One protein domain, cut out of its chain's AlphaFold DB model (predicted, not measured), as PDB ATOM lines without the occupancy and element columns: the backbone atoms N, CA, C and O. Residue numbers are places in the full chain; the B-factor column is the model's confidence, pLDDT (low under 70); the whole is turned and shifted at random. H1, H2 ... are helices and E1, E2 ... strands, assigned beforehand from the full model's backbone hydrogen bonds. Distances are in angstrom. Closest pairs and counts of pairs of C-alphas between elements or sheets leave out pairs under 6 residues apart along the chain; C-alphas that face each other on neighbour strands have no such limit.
ATOM      1  N   GLU A 461      21.489  40.359 -42.960       95.62
ATOM      2  CA  GLU A 461      22.707  39.910 -43.631       95.62
ATOM      3  C   GLU A 461      23.665  39.235 -42.649       95.62
ATOM      4  O   GLU A 461      24.306  38.250 -42.997       95.62
ATOM      5  N   ARG A 462      23.757  39.722 -41.404       94.50
ATOM      6  CA  ARG A 462      24.586  39.073 -40.383       94.50
ATOM      7  C   ARG A 462      24.069  37.678 -40.052       94.50
ATOM      8  O   ARG A 462      24.876  36.759 -39.949       94.50
ATOM      9  N   SER A 463      22.756  37.523 -39.889       95.25
ATOM     10  CA  SER A 463      22.141  36.213 -39.641       95.25
ATOM     11  C   SER A 463      22.380  35.254 -40.810       95.25
ATOM     12  O   SER A 463      22.763  34.113 -40.589       95.25
ATOM     13  N   GLU A 464      22.251  35.735 -42.047       96.31
ATOM     14  CA  GLU A 464      22.518  34.946 -43.255       96.31
ATOM     15  C   GLU A 464      23.981  34.475 -43.334       96.31
ATOM     16  O   GLU A 464      24.246  33.295 -43.561       96.31
ATOM     17  N   ILE A 465      24.948  35.363 -43.077       96.88
ATOM     18  CA  ILE A 465      26.370  34.983 -43.037       96.88
ATOM     19  C   ILE A 465      26.655  33.996 -41.901       96.88
ATOM     20  O   ILE A 465      27.454  33.076 -42.085       96.88
ATOM     21  N   ALA A 466      26.013  34.152 -40.740       95.69
ATOM     22  CA  ALA A 466      26.152  33.203 -39.639       95.69
ATOM     23  C   ALA A 466      25.661  31.802 -40.044       95.69
ATOM     24  O   ALA A 466      26.395  30.833 -39.868       95.69
ATOM     25  N   GLU A 467      24.490  31.699 -40.681       96.62
ATOM     26  CA  GLU A 467      23.948  30.429 -41.190       96.62
ATOM     27  C   GLU A 467      24.867  29.779 -42.238       96.62
ATOM     28  O   GLU A 467      25.139  28.576 -42.184       96.62
ATOM     29  N   LEU A 468      25.406  30.569 -43.174       96.94
ATOM     30  CA  LEU A 468      26.362  30.081 -44.172       96.94
ATOM     31  C   LEU A 468      27.679  29.617 -43.537       96.94
ATOM     32  O   LEU A 468      28.266  28.622 -43.970       96.94
ATOM     33  N   THR A 469      28.129  30.309 -42.492       96.44
ATOM     34  CA  THR A 469      29.319  29.935 -41.718       96.44
ATOM     35  C   THR A 469      29.098  28.621 -40.979       96.44
ATOM     36  O   THR A 469      29.961  27.745 -41.024       96.44
ATOM     37  N   ASP A 470      27.936  28.429 -40.357       95.44
ATOM     38  CA  ASP A 470      27.577  27.164 -39.713       95.44
ATOM     39  C   ASP A 470      27.514  26.020 -40.735       95.44
ATOM     40  O   ASP A 470      27.995  24.914 -40.473       95.44
ATOM     41  N   GLY A 471      26.991  26.287 -41.936       95.25
ATOM     42  CA  GLY A 471      27.034  25.357 -43.066       95.25
ATOM     43  C   GLY A 471      28.464  24.940 -43.435       95.25
ATOM     44  O   GLY A 471      28.741  23.747 -43.579       95.25
ATOM     45  N   PHE A 472      29.384  25.903 -43.516       95.75
ATOM     46  CA  PHE A 472      30.806  25.654 -43.762       95.75
ATOM     47  C   PHE A 472      31.465  24.840 -42.633       95.75
ATOM     48  O   PHE A 472      32.136  23.843 -42.889       95.75
ATOM     49  N   ILE A 473      31.238  25.205 -41.368       94.88
ATOM     50  CA  ILE A 473      31.791  24.480 -40.210       94.88
ATOM     51  C   ILE A 473      31.288  23.031 -40.184       94.88
ATOM     52  O   ILE A 473      32.052  22.104 -39.908       94.88
ATOM     53  N   ASN A 474      30.012  22.811 -40.507       93.19
ATOM     54  CA  ASN A 474      29.446  21.470 -40.598       93.19
ATOM     55  C   ASN A 474      30.072  20.653 -41.736       93.19
ATOM     56  O   ASN A 474      30.295  19.454 -41.555       93.19
ATOM     57  N   SER A 475      30.426  21.269 -42.871       92.56
ATOM     58  CA  SER A 475      31.115  20.553 -43.952       92.56
ATOM     59  C   SER A 475      32.505  20.074 -43.526       92.56
ATOM     60  O   SER A 475      32.898  18.966 -43.891       92.56
ATOM     61  N   CYS A 476      33.218  20.838 -42.688       91.56
ATOM     62  CA  CYS A 476      34.520  20.440 -42.140       91.56
ATOM     63  C   CYS A 476      34.459  19.185 -41.250       91.56
ATOM     64  O   CYS A 476      35.497  18.567 -41.012       91.56
ATOM     65  N   ARG A 477      33.273  18.801 -40.757       90.00
ATOM     66  CA  ARG A 477      33.057  17.576 -39.966       90.00
ATOM     67  C   ARG A 477      32.767  16.342 -40.825       90.00
ATOM     68  O   ARG A 477      32.781  15.235 -40.297       90.00
ATOM     69  N   GLY A 478      32.463  16.523 -42.110       83.81
ATOM     70  CA  GLY A 478      32.077  15.447 -43.021       83.81
ATOM     71  C   GLY A 478      33.152  15.068 -44.042       83.81
ATOM     72  O   GLY A 478      34.178  15.733 -44.199       83.81
ATOM     73  N   ASP A 479      32.857  14.021 -44.814       82.56
ATOM     74  CA  ASP A 479      33.727  13.489 -45.876       82.56
ATOM     75  C   ASP A 479      33.448  14.100 -47.269       82.56
ATOM     76  O   ASP A 479      34.034  13.698 -48.272       82.56
ATOM     77  N   GLY A 480      32.572  15.110 -47.343       83.75
ATOM     78  CA  GLY A 480      32.222  15.802 -48.588       83.75
ATOM     79  C   GLY A 480      33.369  16.621 -49.205       83.75
ATOM     80  O   GLY A 480      34.404  16.834 -48.566       83.75
ATOM     81  N   PRO A 481      33.207  17.092 -50.455       86.06
ATOM     82  CA  PRO A 481      34.184  17.970 -51.094       86.06
ATOM     83  C   PRO A 481      34.262  19.330 -50.384       86.06
ATOM     84  O   PRO A 481      33.274  19.805 -49.823       86.06
ATOM     85  N   ALA A 482      35.429  19.974 -50.444       88.50
ATOM     86  CA  ALA A 482      35.622  21.312 -49.893       88.50
ATOM     87  C   ALA A 482      34.707  22.335 -50.609       88.50
ATOM     88  O   ALA A 482      34.733  22.403 -51.841       88.50
ATOM     89  N   PRO A 483      33.937  23.168 -49.883       89.00
ATOM     90  CA  PRO A 483      32.992  24.132 -50.461       89.00
ATOM     91  C   PRO A 483      33.677  25.421 -50.963       89.00
ATOM     92  O   PRO A 483      33.071  26.489 -50.977       89.00
ATOM     93  N   VAL A 484      34.951  25.336 -51.356       89.19
ATOM     94  CA  VAL A 484      35.786  26.462 -51.804       89.19
ATOM     95  C   VAL A 484      36.282  26.224 -53.228       89.19
ATOM     96  O   VAL A 484      36.544  25.089 -53.642       89.19
ATOM     97  N   ARG A 485      36.392  27.301 -54.010       85.31
ATOM     98  CA  ARG A 485      36.637  27.202 -55.455       85.31
ATOM     99  C   ARG A 485      38.118  27.081 -55.800       85.31
ATOM    100  O   ARG A 485      38.454  26.272 -56.666       85.31
ATOM    101  N   ASP A 486      38.985  27.833 -55.129       89.06
ATOM    102  CA  ASP A 486      40.418  27.885 -55.416       89.06
ATOM    103  C   ASP A 486      41.242  26.872 -54.600       89.06
ATOM    104  O   ASP A 486      40.863  26.442 -53.510       89.06
ATOM    105  N   GLU A 487      42.395  26.481 -55.145       89.38
ATOM    106  CA  GLU A 487      43.249  25.435 -54.572       89.38
ATOM    107  C   GLU A 487      43.903  25.848 -53.246       89.38
ATOM    108  O   GLU A 487      44.105  25.013 -52.367       89.38
ATOM    109  N   GLN A 488      44.204  27.136 -53.065       89.69
ATOM    110  CA  GLN A 488      44.832  27.628 -51.842       89.69
ATOM    111  C   GLN A 488      43.855  27.542 -50.663       89.69
ATOM    112  O   GLN A 488      44.205  27.015 -49.605       89.69
ATOM    113  N   SER A 489      42.606  27.965 -50.863       92.12
ATOM    114  CA  SER A 489      41.533  27.789 -49.884       92.12
ATOM    115  C   SER A 489      41.290  26.313 -49.568       92.12
ATOM    116  O   SER A 489      41.053  25.983 -48.407       92.12
ATOM    117  N   ARG A 490      41.388  25.401 -50.554       92.62
ATOM    118  CA  ARG A 490      41.263  23.948 -50.304       92.62
ATOM    119  C   ARG A 490      42.362  23.431 -49.386       92.62
ATOM    120  O   ARG A 490      42.075  22.650 -48.486       92.62
ATOM    121  N   GLN A 491      43.601  23.885 -49.564       91.44
ATOM    122  CA  GLN A 491      44.700  23.496 -48.678       91.44
ATOM    123  C   GLN A 491      44.432  23.918 -47.232       91.44
ATOM    124  O   GLN A 491      44.631  23.122 -46.317       91.44
ATOM    125  N   PHE A 492      43.946  25.143 -47.014       91.50
ATOM    126  CA  PHE A 492      43.561  25.599 -45.677       91.50
ATOM    127  C   PHE A 492      42.341  24.848 -45.136       91.50
ATOM    128  O   PHE A 492      42.316  24.511 -43.954       91.50
ATOM    129  N   TYR A 493      41.371  24.521 -45.991       92.62
ATOM    130  CA  TYR A 493      40.203  23.728 -45.617       92.62
ATOM    131  C   TYR A 493      40.611  22.350 -45.088       92.62
ATOM    132  O   TYR A 493      40.206  21.967 -43.994       92.62
ATOM    133  N   GLU A 494      41.472  21.625 -45.809       91.44
ATOM    134  CA  GLU A 494      41.952  20.308 -45.371       91.44
ATOM    135  C   GLU A 494      42.798  20.390 -44.087       91.44
ATOM    136  O   GLU A 494      42.798  19.457 -43.289       91.44
ATOM    137  N   GLN A 495      43.470  21.518 -43.823       90.50
ATOM    138  CA  GLN A 495      44.189  21.728 -42.557       90.50
ATOM    139  C   GLN A 495      43.263  21.891 -41.348       90.50
ATOM    140  O   GLN A 495      43.675  21.571 -40.228       90.50
ATOM    141  N   ILE A 496      42.060  22.439 -41.536       91.81
ATOM    142  CA  ILE A 496      41.082  22.644 -40.454       91.81
ATOM    143  C   ILE A 496      40.032  21.534 -40.380       91.81
ATOM    144  O   ILE A 496      39.334  21.418 -39.375       91.81
ATOM    145  N   ARG A 497      39.937  20.694 -41.411       92.50
ATOM    146  CA  ARG A 497      39.009  19.567 -41.479       92.50
ATOM    147  C   ARG A 497      39.175  18.618 -40.293       92.50
ATOM    148  O   ARG A 497      40.287  18.320 -39.859       92.50
ATOM    149  N   GLY A 498      38.051  18.150 -39.759       90.69
ATOM    150  CA  GLY A 498      38.003  17.262 -38.598       90.69
ATOM    151  C   GLY A 498      38.384  17.920 -37.268       90.69
ATOM    152  O   GLY A 498      38.299  17.260 -36.234       90.69
ATOM    153  N   LYS A 499      38.780  19.201 -37.257       92.81
ATOM    154  CA  LYS A 499      39.027  19.953 -36.022       92.81
ATOM    155  C   LYS A 499      37.732  20.556 -35.486       92.81
ATOM    156  O   LYS A 499      36.768  20.782 -36.217       92.81
ATOM    157  N   GLU A 500      37.732  20.858 -34.195       92.94
ATOM    158  CA  GLU A 500      36.715  21.720 -33.607       92.94
ATOM    159  C   GLU A 500      36.946  23.156 -34.090       92.94
ATOM    160  O   GLU A 500      38.004  23.739 -33.844       92.94
ATOM    161  N   ILE A 501      35.971  23.693 -34.826       93.44
ATOM    162  CA  ILE A 501      36.013  25.042 -35.388       93.44
ATOM    163  C   ILE A 501      34.947  25.883 -34.700       93.44
ATOM    164  O   ILE A 501      33.791  25.468 -34.590       93.44
ATOM    165  N   ARG A 502      35.340  27.081 -34.277       90.75
ATOM    166  CA  ARG A 502      34.463  28.082 -33.675       90.75
ATOM    167  C   ARG A 502      34.419  29.331 -34.550       90.75
ATOM    168  O   ARG A 502      35.468  29.847 -34.931       90.75
ATOM    169  N   ALA A 503      33.220  29.833 -34.832       92.19
ATOM    170  CA  ALA A 503      33.040  31.128 -35.477       92.19
ATOM    171  C   ALA A 503      33.297  32.277 -34.486       92.19
ATOM    172  O   ALA A 503      32.945  32.194 -33.305       92.19
ATOM    173  N   GLY A 504      33.929  33.339 -34.975       91.00
ATOM    174  CA  GLY A 504      34.166  34.588 -34.261       91.00
ATOM    175  C   GLY A 504      33.425  35.764 -34.893       91.00
ATOM    176  O   GLY A 504      32.282  35.633 -35.327       91.00
ATOM    177  N   GLN A 505      34.084  36.926 -34.941       92.62
ATOM    178  CA  GLN A 505      33.509  38.154 -35.495       92.62
ATOM    179  C   GLN A 505      33.112  37.978 -36.967       92.62
ATOM    180  O   GLN A 505      33.893  37.456 -37.762       92.62
ATOM    181  N   ILE A 506      31.928  38.488 -37.316       94.81
ATOM    182  CA  ILE A 506      31.476  38.717 -38.693       94.81
ATOM    183  C   ILE A 506      31.607  40.216 -38.964       94.81
ATOM    184  O   ILE A 506      31.045  41.018 -38.219       94.81
ATOM    185  N   GLN A 507      32.333  40.593 -40.012       93.75
ATOM    186  CA  GLN A 507      32.612  41.979 -40.379       93.75
ATOM    187  C   GLN A 507      32.315  42.217 -41.856       93.75
ATOM    188  O   GLN A 507      32.733  41.447 -42.715       93.75
ATOM    189  N   PHE A 508      31.630  43.308 -42.166       94.12
ATOM    190  CA  PHE A 508      31.199  43.625 -43.523       94.12
ATOM    191  C   PHE A 508      32.086  44.684 -44.195       94.12
ATOM    192  O   PHE A 508      32.522  45.639 -43.549       94.12
ATOM    193  N   TRP A 509      32.316  44.535 -45.503       91.31
ATOM    194  CA  TRP A 509      33.261  45.334 -46.297       91.31
ATOM    195  C   TRP A 509      32.693  45.734 -47.674       91.31
ATOM    196  O   TRP A 509      31.798  45.071 -48.217       91.31
ATOM    197  N   ASN A 510      33.236  46.815 -48.250       84.50
ATOM    198  CA  ASN A 510      32.853  47.367 -49.559       84.50
ATOM    199  C   ASN A 510      33.989  47.345 -50.605       84.50
ATOM    200  O   ASN A 510      35.147  47.116 -50.280       84.50
ATOM    201  N   MET A 511      33.601  47.543 -51.874       62.62
ATOM    202  CA  MET A 511      34.394  47.284 -53.091       62.62
ATOM    203  C   MET A 511      35.341  48.408 -53.536       62.62
ATOM    204  O   MET A 511      36.357  48.125 -54.159       62.62
ATOM    205  N   SER A 512      35.001  49.681 -53.316       52.47
ATOM    206  CA  SER A 512      35.729  50.769 -53.992       52.47
ATOM    207  C   SER A 512      37.138  50.986 -53.436       52.47
ATOM    208  O   SER A 512      38.013  51.419 -54.172       52.47
ATOM    209  N   GLU A 513      37.348  50.633 -52.170       50.69
ATOM    210  CA  GLU A 513      38.611  50.578 -51.424       50.69
ATOM    211  C   GLU A 513      38.352  49.585 -50.267       50.69
ATOM    212  O   GLU A 513      37.199  49.532 -49.823       50.69
ATOM    213  N   PRO A 514      39.316  48.769 -49.785       57.84
ATOM    214  CA  PRO A 514      39.068  47.799 -48.718       57.84
ATOM    215  C   PRO A 514      38.842  48.546 -47.400       57.84
ATOM    216  O   PRO A 514      39.730  48.635 -46.558       57.84
ATOM    217  N   HIS A 515      37.646  49.102 -47.241       74.69
ATOM    218  CA  HIS A 515      37.171  49.781 -46.049       74.69
ATOM    219  C   HIS A 515      35.998  49.008 -45.479       74.69
ATOM    220  O   HIS A 515      35.173  48.426 -46.198       74.69
ATOM    221  N   ARG A 516      35.923  49.031 -44.154       87.31
ATOM    222  CA  ARG A 516      34.803  48.464 -43.417       87.31
ATOM    223  C   ARG A 516      33.517  49.198 -43.816       87.31
ATOM    224  O   ARG A 516      33.516  50.413 -43.996       87.31
ATOM    225  N   SER A 517      32.428  48.459 -43.990       89.88
ATOM    226  CA  SER A 517      31.166  49.010 -44.493       89.88
ATOM    227  C   SER A 517      30.388  49.763 -43.412       89.88
ATOM    228  O   SER A 517      30.386  49.352 -42.254       89.88
ATOM    229  N   SER A 518      29.662  50.819 -43.774       90.44
ATOM    230  CA  SER A 518      28.683  51.473 -42.891       90.44
ATOM    231  C   SER A 518      27.273  50.877 -42.989       90.44
ATOM    232  O   SER A 518      26.410  51.224 -42.185       90.44
ATOM    233  N   SER A 519      27.043  49.934 -43.911       91.94
ATOM    234  CA  SER A 519      25.751  49.268 -44.109       91.94
ATOM    235  C   SER A 519      25.910  47.801 -44.507       91.94
ATOM    236  O   SER A 519      26.461  47.493 -45.567       91.94
ATOM    237  N   ALA A 520      25.368  46.879 -43.707       91.62
ATOM    238  CA  ALA A 520      25.341  45.456 -44.050       91.62
ATOM    239  C   ALA A 520      24.613  45.197 -45.384       91.62
ATOM    240  O   ALA A 520      25.143  44.502 -46.248       91.62
ATOM    241  N   GLU A 521      23.463  45.845 -45.599       91.62
ATOM    242  CA  GLU A 521      22.634  45.704 -46.807       91.62
ATOM    243  C   GLU A 521      23.374  46.106 -48.088       91.62
ATOM    244  O   GLU A 521      23.167  45.497 -49.135       91.62
ATOM    245  N   GLN A 522      24.275  47.088 -48.032       89.06
ATOM    246  CA  GLN A 522      25.029  47.543 -49.208       89.06
ATOM    247  C   GLN A 522      26.374  46.825 -49.386       89.06
ATOM    248  O   GLN A 522      26.989  46.925 -50.448       89.06
ATOM    249  N   SER A 523      26.805  46.062 -48.377       90.81
ATOM    250  CA  SER A 523      28.121  45.413 -48.345       90.81
ATOM    251  C   SER A 523      28.290  44.377 -49.444       90.81
ATOM    252  O   SER A 523      27.357  43.638 -49.756       90.81
ATOM    253  N   LYS A 524      29.488  44.277 -50.017       91.00
ATOM    254  CA  LYS A 524      29.791  43.290 -51.070       91.00
ATOM    255  C   LYS A 524      30.585  42.094 -50.569       91.00
ATOM    256  O   LYS A 524      30.485  41.026 -51.169       91.00
ATOM    257  N   PHE A 525      31.277  42.263 -49.446       92.44
ATOM    258  CA  PHE A 525      32.043  41.214 -48.793       92.44
ATOM    259  C   PHE A 525      31.661  41.089 -47.318       92.44
ATOM    260  O   PHE A 525      31.305  42.080 -46.671       92.44
ATOM    261  N   ALA A 526      31.776  39.876 -46.785       94.25
ATOM    262  CA  ALA A 526      31.720  39.608 -45.357       94.25
ATOM    263  C   ALA A 526      32.908  38.727 -44.967       94.25
ATOM    264  O   ALA A 526      33.152  37.689 -45.573       94.25
ATOM    265  N   LEU A 527      33.662  39.165 -43.969       93.44
ATOM    266  CA  LEU A 527      34.783  38.456 -43.378       93.44
ATOM    267  C   LEU A 527      34.321  37.815 -42.071       93.44
ATOM    268  O   LEU A 527      33.748  38.495 -41.223       93.44
ATOM    269  N   VAL A 528      34.615  36.533 -41.892       94.94
ATOM    270  CA  VAL A 528      34.349  35.796 -40.659       94.94
ATOM    271  C   VAL A 528      35.651  35.225 -40.119       94.94
ATOM    272  O   VAL A 528      36.344  34.483 -40.818       94.94
ATOM    273  N   TYR A 529      35.985  35.548 -38.869       92.94
ATOM    274  CA  TYR A 529      37.094  34.881 -38.190       92.94
ATOM    275  C   TYR A 529      36.677  33.474 -37.765       92.94
ATOM    276  O   TYR A 529      35.640  33.292 -37.131       92.94
ATOM    277  N   LEU A 530      37.498  32.480 -38.090       93.50
ATOM    278  CA  LEU A 530      37.332  31.096 -37.656       93.50
ATOM    279  C   LEU A 530      38.501  30.695 -36.764       93.50
ATOM    280  O   LEU A 530      39.653  30.978 -37.082       93.50
ATOM    281  N   TYR A 531      38.214  29.983 -35.682       90.25
ATOM    282  CA  TYR A 531      39.219  29.505 -34.740       90.25
ATOM    283  C   TYR A 531      39.234  27.983 -34.720       90.25
ATOM    284  O   TYR A 531      38.207  27.366 -34.445       90.25
ATOM    285  N   ALA A 532      40.395  27.389 -34.990       90.75
ATOM    286  CA  ALA A 532      40.640  25.954 -34.875       90.75
ATOM    287  C   ALA A 532      41.769  25.727 -33.856       90.75
ATOM    288  O   ALA A 532      42.953  25.713 -34.203       90.75
ATOM    289  N   GLY A 533      41.401  25.607 -32.577       86.38
ATOM    290  CA  GLY A 533      42.344  25.756 -31.464       86.38
ATOM    291  C   GLY A 533      42.848  27.201 -31.361       86.38
ATOM    292  O   GLY A 533      42.051  28.135 -31.415       86.38
ATOM    293  N   GLU A 534      44.166  27.386 -31.260       81.88
ATOM    294  CA  GLU A 534      44.817  28.711 -31.225       81.88
ATOM    295  C   GLU A 534      44.991  29.345 -32.620       81.88
ATOM    296  O   GLU A 534      45.346  30.516 -32.740       81.88
ATOM    297  N   ALA A 535      44.772  28.579 -33.696       86.94
ATOM    298  CA  ALA A 535      44.930  29.078 -35.057       86.94
ATOM    299  C   ALA A 535      43.689  29.867 -35.498       86.94
ATOM    300  O   ALA A 535      42.566  29.361 -35.416       86.94
ATOM    301  N   ARG A 536      43.908  31.084 -36.012       89.12
ATOM    302  CA  ARG A 536      42.864  31.966 -36.546       89.12
ATOM    303  C   ARG A 536      42.912  31.996 -38.075       89.12
ATOM    304  O   ARG A 536      43.953  32.283 -38.668       89.12
ATOM    305  N   TYR A 537      41.768  31.759 -38.696       91.75
ATOM    306  CA  TYR A 537      41.542  31.789 -40.136       91.75
ATOM    307  C   TYR A 537      40.509  32.858 -40.493       91.75
ATOM    308  O   TYR A 537      39.741  33.317 -39.650       91.75
ATOM    309  N   GLU A 538      40.489  33.233 -41.762       92.56
ATOM    310  CA  GLU A 538      39.595  34.224 -42.348       92.56
ATOM    311  C   GLU A 538      38.783  33.567 -43.462       92.56
ATOM    312  O   GLU A 538      39.334  33.198 -44.503       92.56
ATOM    313  N   LEU A 539      37.480  33.416 -43.234       94.81
ATOM    314  CA  LEU A 539      36.515  32.975 -44.235       94.81
ATOM    315  C   LEU A 539      35.854  34.207 -44.852       94.81
ATOM    316  O   LEU A 539      35.238  35.002 -44.146       94.81
ATOM    317  N   VAL A 540      35.991  34.376 -46.163       93.75
ATOM    318  CA  VAL A 540      35.447  35.526 -46.889       93.75
ATOM    319  C   VAL A 540      34.281  35.078 -47.750       93.75
ATOM    320  O   VAL A 540      34.416  34.170 -48.570       93.75
ATOM    321  N   PHE A 541      33.156  35.763 -47.594       94.19
ATOM    322  CA  PHE A 541      31.995  35.667 -48.460       94.19
ATOM    323  C   PHE A 541      31.942  36.862 -49.412       94.19
ATOM    324  O   PHE A 541      32.278  37.984 -49.023       94.19
ATOM    325  N   SER A 542      31.484  36.627 -50.638       91.88
ATOM    326  CA  SER A 542      31.234  37.642 -51.661       91.88
ATOM    327  C   SER A 542      29.832  37.478 -52.236       91.88
ATOM    328  O   SER A 542      29.350  36.363 -52.432       91.88
ATOM    329  N   ARG A 543      29.189  38.604 -52.530       91.25
ATOM    330  CA  ARG A 543      28.001  38.694 -53.397       91.25
ATOM    331  C   ARG A 543      28.205  39.751 -54.482       91.25
ATOM    332  O   ARG A 543      27.322  40.528 -54.834       91.25
ATOM    333  N   GLU A 544      29.442  39.872 -54.947       84.94
ATOM    334  CA  GLU A 544      29.802  40.827 -55.992       84.94
ATOM    335  C   GLU A 544      29.238  40.393 -57.353       84.94
ATOM    336  O   GLU A 544      28.662  41.197 -58.083       84.94
ATOM    337  N   GLN A 545      29.370  39.102 -57.666       83.69
ATOM    338  CA  GLN A 545      28.967  38.516 -58.950       83.69
ATOM    339  C   GLN A 545      27.552  37.917 -58.927       83.69
ATOM    340  O   GLN A 545      27.003  37.572 -59.974       83.69
ATOM    341  N   THR A 546      26.967  37.764 -57.742       82.94
ATOM    342  CA  THR A 546      25.683  37.095 -57.496       82.94
ATOM    343  C   THR A 546      24.836  37.913 -56.529       82.94
ATOM    344  O   THR A 546      25.368  38.709 -55.767       82.94
ATOM    345  N   LEU A 547      23.513  37.727 -56.540       81.81
ATOM    346  CA  LEU A 547      22.648  38.350 -55.527       81.81
ATOM    347  C   LEU A 547      22.843  37.711 -54.142       81.81
ATOM    348  O   LEU A 547      22.794  38.417 -53.137       81.81
ATOM    349  N   ASP A 548      23.114  36.406 -54.116       90.81
ATOM    350  CA  ASP A 548      23.316  35.623 -52.897       90.81
ATOM    351  C   ASP A 548      24.792  35.585 -52.485       90.81
ATOM    352  O   ASP A 548      25.689  35.642 -53.337       90.81
ATOM    353  N   TRP A 549      25.046  35.427 -51.184       93.81
ATOM    354  CA  TRP A 549      26.392  35.260 -50.638       93.81
ATOM    355  C   TRP A 549      26.993  33.898 -51.004       93.81
ATOM    356  O   TRP A 549      26.367  32.847 -50.872       93.81
ATOM    357  N   GLN A 550      28.248  33.914 -51.442       92.94
ATOM    358  CA  GLN A 550      29.033  32.737 -51.810       92.94
ATOM    359  C   GLN A 550      30.373  32.781 -51.080       92.94
ATOM    360  O   GLN A 550      30.898  33.863 -50.825       92.94
ATOM    361  N   ILE A 551      30.958  31.621 -50.773       93.88
ATOM    362  CA  ILE A 551      32.328  31.577 -50.248       93.88
ATOM    363  C   ILE A 551      33.285  31.997 -51.366       93.88
ATOM    364  O   ILE A 551      33.371  31.334 -52.402       93.88
ATOM    365  N   GLU A 552      34.004  33.088 -51.129       90.69
ATOM    366  CA  GLU A 552      35.025  33.621 -52.025       90.69
ATOM    367  C   GLU A 552      36.366  32.931 -51.766       90.69
ATOM    368  O   GLU A 552      36.983  32.407 -52.690       90.69
ATOM    369  N   ARG A 553      36.808  32.901 -50.499       90.88
ATOM    370  CA  ARG A 553      38.112  32.341 -50.107       90.88
ATOM    371  C   ARG A 553      38.208  32.008 -48.618       90.88
ATOM    372  O   ARG A 553      37.488  32.575 -47.796       90.88
ATOM    373  N   LEU A 554      39.163  31.146 -48.276       92.69
ATOM    374  CA  LEU A 554      39.614  30.841 -46.917       92.69
ATOM    375  C   LEU A 554      41.128  31.063 -46.827       92.69
ATOM    376  O   LEU A 554      41.877  30.551 -47.656       92.69
ATOM    377  N   ARG A 555      41.600  31.776 -45.800       88.12
ATOM    378  CA  ARG A 555      43.038  32.008 -45.584       88.12
ATOM    379  C   ARG A 555      43.438  31.979 -44.114       88.12
ATOM    380  O   ARG A 555      42.607  32.150 -43.229       88.12
ATOM    381  N   ASP A 556      44.720  31.757 -43.860       83.31
ATOM    382  CA  ASP A 556      45.333  31.874 -42.533       83.31
ATOM    383  C   ASP A 556      45.572  33.352 -42.184       83.31
ATOM    384  O   ASP A 556      46.156  34.087 -42.981       83.31
ATOM    385  N   SER A 557      45.132  33.780 -40.998       72.81
ATOM    386  CA  SER A 557      45.260  35.174 -40.546       72.81
ATOM    387  C   SER A 557      46.671  35.552 -40.065       72.81
ATOM    388  O   SER A 557      46.949  36.731 -39.861       72.81
TER     389      SER A 557
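Overview. This is residues 461 to 557 of the 563 residues of an uncharacterized protein of Peptococcaceae bacterium (UniProt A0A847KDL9). Two helices, H1 and H2, cover one face of a strongly twisted four-stranded sheet, making two layers, while a long loop, residues 510 to 524, reaches beyond one end of the strands. The 97 printed residues run H1, H2, E1, E2, E3, E4; the sheet, ordered E1 - E2 - E3 - E4, is a meander, each strand the antiparallel neighbour of the one before. The class is mixed; the whole is compact, radius of gyration of the C-alphas 12.9 A, spanning 35 by 26 by 23 A.

Arrangement. H1, residues 461 to 475, is on the sheet, height 7.5 A, slantwise to the strands; its closest C-alphas to E1, residues 502 to 509, are Arg 462 and Ile 506, 7.1 A. H2, residues 487 to 496, is on the same face, height 8.0 A, across the strands; its closest C-alphas to E4, residues 550 to 556, are Ser 489 and Leu 554, 4.7 A. H1 and H2 are apart. E1 forms a hairpin with E2, residues 525 to 532, N 504 to O 529 2.8 A; E2 with E3, residues 535 to 542, N 528 to O 539 2.8 A; E3 with E4, N 540 to O 553 2.9 A. In H1 and H2 every O i to N i+4 pair is within hydrogen-bond range.

Along the chain. H1 starts at C-alpha 461 (22.707, 39.910, -43.631) and is 21.1 A long; E3 is 23.2 A. E4 ends at C-alpha 556 (45.333, 31.874, -42.533).

Size, cuts and confidence. The two farthest C-alphas, Asp 479 and Ser 518, are 38.4 A apart. The printed part has no cut; links H1 to H2 and E1 to E2 are long. Residues 511 to 514 have pLDDT under 70.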